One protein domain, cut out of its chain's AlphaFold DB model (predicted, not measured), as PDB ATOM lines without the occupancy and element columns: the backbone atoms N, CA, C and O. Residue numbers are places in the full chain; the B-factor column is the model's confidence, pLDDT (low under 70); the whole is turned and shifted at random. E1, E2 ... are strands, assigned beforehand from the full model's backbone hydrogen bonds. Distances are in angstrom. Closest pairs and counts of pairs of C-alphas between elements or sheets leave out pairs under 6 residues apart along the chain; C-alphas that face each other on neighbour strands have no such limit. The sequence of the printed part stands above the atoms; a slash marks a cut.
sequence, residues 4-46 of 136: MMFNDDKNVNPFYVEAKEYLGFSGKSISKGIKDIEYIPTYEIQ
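This is residues 4 to 46 of the 136 residues of an uncharacterized protein of Marine Group I thaumarchaeote (UniProt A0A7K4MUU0). This is one long, thin hairpin of two strands, E1 and E2, side by side, with the loop of residues 24 to 29 sticking out at one end. At the other end E2 runs on into the short strand E3, and residues 4 to 5 pair alongside it. The printed part has 43 residues with three named strands, in the order E1, E2, E3, and no named helix; the sheet E1 - E2 is antiparallel, the class is all strand, and under half of the residues are in named elements. The whole is extended, with a radius of gyration of the C-alphas of 15.1 A, and is a rod spanning 45 by 19 by 13 A.

Look first at E1, residues 15 to 22, and E2, residues 31 to 39, a hairpin of antiparallel neighbours with 152 degrees between their directions. C-alphas 15 and 39 face each other at 4.4 A, and so do C-alphas 22 and 31 at 4.6 A. N 16 and O 38, 2.8 A apart, and N 32 and O 21, 2.8 A apart, are within hydrogen-bond range. E2 bends by 69 degrees at Lys 35. It runs on into E3, residues 42 to 44, across a break of 2 residues, at 55 degrees. E3 is apart from E1 and E2 and pairs with no named strand, but residues 4 to 5 pair parallel with residues 43 to 44 of E3.

Find C-alpha 15 at (14.703, 26.954, 2.884); from there E1 runs 19.3 A to C-alpha 22. E2 starts at C-alpha 31, (9.114, 23.907, 18.201), and also measures 19.3 A. E3 measures 6.5 A and ends at C-alpha 44, (17.096, 22.801, -11.634).

The C-alphas farthest apart, those of Ser 26 and Gln 46, are 44.8 A apart. The printed part has no cut. The link from E1 to E2 is short, and that from E2 to E3 is tight. The mean pLDDT of the printed part is 77.9; look for values under 70 at residues 6 to 11 and 25 to 28.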
ATOM      1  N   MET A   4      16.777  19.423  -5.393       71.25
ATOM      2  CA  MET A   4      16.567  19.377  -6.836       71.25
ATOM      3  C   MET A   4      15.070  19.446  -7.105       71.25
ATOM      4  O   MET A   4      14.306  18.647  -6.567       71.25
ATOM      5  N   MET A   5      14.649  20.419  -7.906       71.88
ATOM      6  CA  MET A   5      13.248  20.605  -8.279       71.88
ATOM      7  C   MET A   5      13.152  20.778  -9.794       71.88
ATOM      8  O   MET A   5      14.043  21.361 -10.415       71.88
ATOM      9  N   PHE A   6      12.071  20.279 -10.395       67.25
ATOM     10  CA  PHE A   6      11.685  20.684 -11.746       67.25
ATOM     11  C   PHE A   6      11.253  22.145 -11.657       67.25
ATOM     12  O   PHE A   6      10.219  22.451 -11.065       67.25
ATOM     13  N   ASN A   7      12.094  23.058 -12.132       59.69
ATOM     14  CA  ASN A   7      11.885  24.485 -11.929       59.69
ATOM     15  C   ASN A   7      11.086  25.077 -13.097       59.69
ATOM     16  O   ASN A   7      11.553  25.974 -13.789       59.69
ATOM     17  N   ASP A   8       9.872  24.566 -13.319       59.97
ATOM     18  CA  ASP A   8       8.968  25.142 -14.323       59.97
ATOM     19  C   ASP A   8       8.573  26.594 -13.944       59.97
ATOM     20  O   ASP A   8       8.295  27.410 -14.823       59.97
ATOM     21  N   ASP A   9       8.661  26.954 -12.651       57.62
ATOM     22  CA  ASP A   9       8.371  28.286 -12.109       57.62
ATOM     23  C   ASP A   9       9.557  28.874 -11.325       57.62
ATOM     24  O   ASP A   9       9.880  28.431 -10.226       57.62
ATOM     25  N   LYS A  10      10.140  29.973 -11.824       63.16
ATOM     26  CA  LYS A  10      11.329  30.672 -11.273       63.16
ATOM     27  C   LYS A  10      11.219  31.198  -9.825       63.16
ATOM     28  O   LYS A  10      12.117  31.910  -9.381       63.16
ATOM     29  N   ASN A  11      10.133  30.927  -9.101       68.50
ATOM     30  CA  ASN A  11       9.813  31.583  -7.830       68.50
ATOM     31  C   ASN A  11       9.807  30.654  -6.603       68.50
ATOM     32  O   ASN A  11       9.435  31.085  -5.511       68.50
ATOM     33  N   VAL A  12      10.216  29.389  -6.751       74.12
ATOM     34  CA  VAL A  12      10.308  28.448  -5.624       74.12
ATOM     35  C   VAL A  12      11.727  28.451  -5.051       74.12
ATOM     36  O   VAL A  12      12.687  28.096  -5.728       74.12
ATOM     37  N   ASN A  13      11.854  28.845  -3.781       78.62
ATOM     38  CA  ASN A  13      13.131  28.916  -3.069       78.62
ATOM     39  C   ASN A  13      13.071  28.022  -1.824       78.62
ATOM     40  O   ASN A  13      12.379  28.373  -0.865       78.62
ATOM     41  N   PRO A  14      13.740  26.858  -1.824       83.75
ATOM     42  CA  PRO A  14      13.756  25.968  -0.677       83.75
ATOM     43  C   PRO A  14      14.564  26.593   0.464       83.75
ATOM     44  O   PRO A  14      15.641  27.155   0.268       83.75
ATOM     45  N   PHE A  15      14.046  26.467   1.679       86.94
ATOM     46  CA  PHE A  15      14.703  26.954   2.884       86.94
ATOM     47  C   PHE A  15      14.517  25.958   4.025       86.94
ATOM     48  O   PHE A  15      13.543  25.205   4.070       86.94
ATOM     49  N   TYR A  16      15.465  25.967   4.951       87.75
ATOM     50  CA  TYR A  16      15.395  25.248   6.211       87.75
ATOM     51  C   TYR A  16      15.293  26.257   7.355       87.75
ATOM     52  O   TYR A  16      15.963  27.287   7.335       87.75
ATOM     53  N   VAL A  17      14.444  25.981   8.347       88.44
ATOM     54  CA  VAL A  17      14.222  26.890   9.482       88.44
ATOM     55  C   VAL A  17      14.673  26.233  10.771       88.44
ATOM     56  O   VAL A  17      14.184  25.162  11.131       88.44
ATOM     57  N   GLU A  18      15.549  26.912  11.506       89.19
ATOM     58  CA  GLU A  18      15.866  26.538  12.878       89.19
ATOM     59  C   GLU A  18      14.856  27.195  13.830       89.19
ATOM     60  O   GLU A  18      14.673  28.418  13.826       89.19
ATOM     61  N   ALA A  19      14.188  26.393  14.664       88.56
ATOM     62  CA  ALA A  19      13.280  26.933  15.668       88.56
ATOM     63  C   ALA A  19      14.049  27.644  16.789       88.56
ATOM     64  O   ALA A  19      15.137  27.225  17.185       88.56
ATOM     65  N   LYS A  20      13.455  28.707  17.338       88.88
ATOM     66  CA  LYS A  20      14.045  29.458  18.459       88.88
ATOM     67  C   LYS A  20      13.990  28.693  19.771       88.88
ATOM     68  O   LYS A  20      14.924  28.770  20.564       88.88
ATOM     69  N   GLU A  21      12.907  27.964  19.991       86.81
ATOM     70  CA  GLU A  21      12.658  27.231  21.225       86.81
ATOM     71  C   GLU A  21      12.136  25.831  20.912       86.81
ATOM     72  O   GLU A  21      11.293  25.658  20.028       86.81
ATOM     73  N   TYR A  22      12.600  24.846  21.679       82.56
ATOM     74  CA  TYR A  22      12.086  23.480  21.667       82.56
ATOM     75  C   TYR A  22      11.530  23.159  23.057       82.56
ATOM     76  O   TYR A  22      12.271  22.932  24.011       82.56
ATOM     77  N   LEU A  23      10.207  23.185  23.186       75.50
ATOM     78  CA  LEU A  23       9.473  22.783  24.377       75.50
ATOM     79  C   LEU A  23       9.515  21.255  24.493       75.50
ATOM     80  O   LEU A  23       9.193  20.564  23.535       75.50
ATOM     81  N   GLY A  24       9.879  20.720  25.661       71.88
ATOM     82  CA  GLY A  24       9.864  19.274  25.917       71.88
ATOM     83  C   GLY A  24       8.492  18.611  25.688       71.88
ATOM     84  O   GLY A  24       7.489  19.277  25.417       71.88
ATOM     85  N   PHE A  25       8.443  17.277  25.803       66.81
ATOM     86  CA  PHE A  25       7.273  16.458  25.457       66.81
ATOM     87  C   PHE A  25       6.019  16.886  26.245       66.81
ATOM     88  O   PHE A  25       5.849  16.535  27.409       66.81
ATOM     89  N   SER A  26       5.149  17.677  25.610       62.41
ATOM     90  CA  SER A  26       3.977  18.297  26.253       62.41
ATOM     91  C   SER A  26       2.660  18.044  25.509       62.41
ATOM     92  O   SER A  26       1.650  18.688  25.788       62.41
ATOM     93  N   GLY A  27       2.651  17.121  24.538       67.12
ATOM     94  CA  GLY A  27       1.464  16.811  23.727       67.12
ATOM     95  C   GLY A  27       1.030  17.931  22.765       67.12
ATOM     96  O   GLY A  27      -0.013  17.812  22.127       67.12
ATOM     97  N   LYS A  28       1.814  19.013  22.642       68.06
ATOM     98  CA  LYS A  28       1.639  20.133  21.696       68.06
ATOM     99  C   LYS A  28       2.895  20.308  20.830       68.06
ATOM    100  O   LYS A  28       3.912  19.674  21.097       68.06
ATOM    101  N   SER A  29       2.823  21.184  19.817       72.38
ATOM    102  CA  SER A  29       3.971  21.587  18.982       72.38
ATOM    103  C   SER A  29       5.194  21.909  19.842       72.38
ATOM    104  O   SER A  29       5.154  22.830  20.660       72.38
ATOM    105  N   ILE A  30       6.256  21.131  19.639       81.12
ATOM    106  CA  ILE A  30       7.511  21.179  20.396       81.12
ATOM    107  C   ILE A  30       8.316  22.414  19.983       81.12
ATOM    108  O   ILE A  30       8.836  23.120  20.835       81.12
ATOM    109  N   SER A  31       8.382  22.740  18.694       83.81
ATOM    110  CA  SER A  31       9.114  23.907  18.201       83.81
ATOM    111  C   SER A  31       8.271  25.188  18.245       83.81
ATOM    112  O   SER A  31       7.077  25.178  17.923       83.81
ATOM    113  N   LYS A  32       8.897  26.308  18.629       85.50
ATOM    114  CA  LYS A  32       8.318  27.659  18.569       85.50
ATOM    115  C   LYS A  32       9.327  28.706  18.110       85.50
ATOM    116  O   LYS A  32      10.498  28.678  18.483       85.50
ATOM    117  N   GLY A  33       8.817  29.685  17.364       88.44
ATOM    118  CA  GLY A  33       9.586  30.823  16.864       88.44
ATOM    119  C   GLY A  33      10.605  30.443  15.789       88.44
ATOM    120  O   GLY A  33      10.871  29.271  15.548       88.44
ATOM    121  N   ILE A  34      11.179  31.463  15.158       88.62
ATOM    122  CA  ILE A  34      12.223  31.331  14.139       88.62
ATOM    123  C   ILE A  34      13.508  31.903  14.732       88.62
ATOM    124  O   ILE A  34      13.506  33.041  15.207       88.62
ATOM    125  N   LYS A  35      14.574  31.104  14.753       91.06
ATOM    126  CA  LYS A  35      15.916  31.550  15.136       91.06
ATOM    127  C   LYS A  35      16.687  32.010  13.914       91.06
ATOM    128  O   LYS A  35      17.211  33.117  13.920       91.06
ATOM    129  N   ASP A  36      16.717  31.154  12.899       90.31
ATOM    130  CA  ASP A  36      17.468  31.381  11.675       90.31
ATOM    131  C   ASP A  36      16.799  30.691  10.480       90.31
ATOM    132  O   ASP A  36      16.056  29.715  10.648       90.31
ATOM    133  N   ILE A  37      17.047  31.226   9.286       90.31
ATOM    134  CA  ILE A  37      16.563  30.692   8.010       90.31
ATOM    135  C   ILE A  37      17.771  30.468   7.108       90.31
ATOM    136  O   ILE A  37      18.409  31.418   6.657       90.31
ATOM    137  N   GLU A  38      18.039  29.207   6.790       89.12
ATOM    138  CA  GLU A  38      19.087  28.827   5.852       89.12
ATOM    139  C   GLU A  38      18.464  28.551   4.480       89.12
ATOM    140  O   GLU A  38      17.646  27.642   4.316       89.12
ATOM    141  N   TYR A  39      18.843  29.345   3.479       84.75
ATOM    142  CA  TYR A  39      18.413  29.117   2.103       84.75
ATOM    143  C   TYR A  39      19.219  27.981   1.486       84.75
ATOM    144  O   TYR A  39      20.450  27.981   1.502       84.75
ATOM    145  N   ILE A  40      18.508  27.013   0.921       84.38
ATOM    146  CA  ILE A  40      19.115  25.856   0.282       84.38
ATOM    147  C   ILE A  40      19.389  26.220  -1.182       84.38
ATOM    148  O   ILE A  40      18.495  26.752  -1.841       84.38
ATOM    149  N   PRO A  41      20.582  25.917  -1.728       76.50
ATOM    150  CA  PRO A  41      20.836  26.102  -3.149       76.50
ATOM    151  C   PRO A  41      19.817  25.329  -3.991       76.50
ATOM    152  O   PRO A  41      19.647  24.115  -3.823       76.50
ATOM    153  N   THR A  42      19.150  26.038  -4.898       70.31
ATOM    154  CA  THR A  42      18.216  25.446  -5.855       70.31
ATOM    155  C   THR A  42      18.991  24.935  -7.060       70.31
ATOM    156  O   THR A  42      19.651  25.713  -7.750       70.31
ATOM    157  N   TYR A  43      18.884  23.638  -7.333       72.75
ATOM    158  CA  TYR A  43      19.366  23.046  -8.577       72.75
ATOM    159  C   TYR A  43      18.167  22.643  -9.434       72.75
ATOM    160  O   TYR A  43      17.242  21.982  -8.959       72.75
ATOM    161  N   GLU A  44      18.175  23.071 -10.691       72.12
ATOM    162  CA  GLU A  44      17.096  22.801 -11.634       72.12
ATOM    163  C   GLU A  44      17.293  21.433 -12.291       72.12
ATOM    164  O   GLU A  44      18.343  21.153 -12.875       72.12
ATOM    165  N   ILE A  45      16.262  20.589 -12.225       78.31
ATOM    166  CA  ILE A  45      16.203  19.378 -13.042       78.31
ATOM    167  C   ILE A  45      15.762  19.800 -14.440       78.31
ATOM    168  O   ILE A  45      14.597  20.134 -14.657       78.31
ATOM    169  N   GLN A  46      16.697  19.792 -15.387       81.12
ATOM    170  CA  GLN A  46      16.391  20.111 -16.776       81.12
ATOM    171  C   GLN A  46      15.854  18.882 -17.508       81.12
ATOM    172  O   GLN A  46      16.353  17.770 -17.329       81.12
TER     173      GLN A  46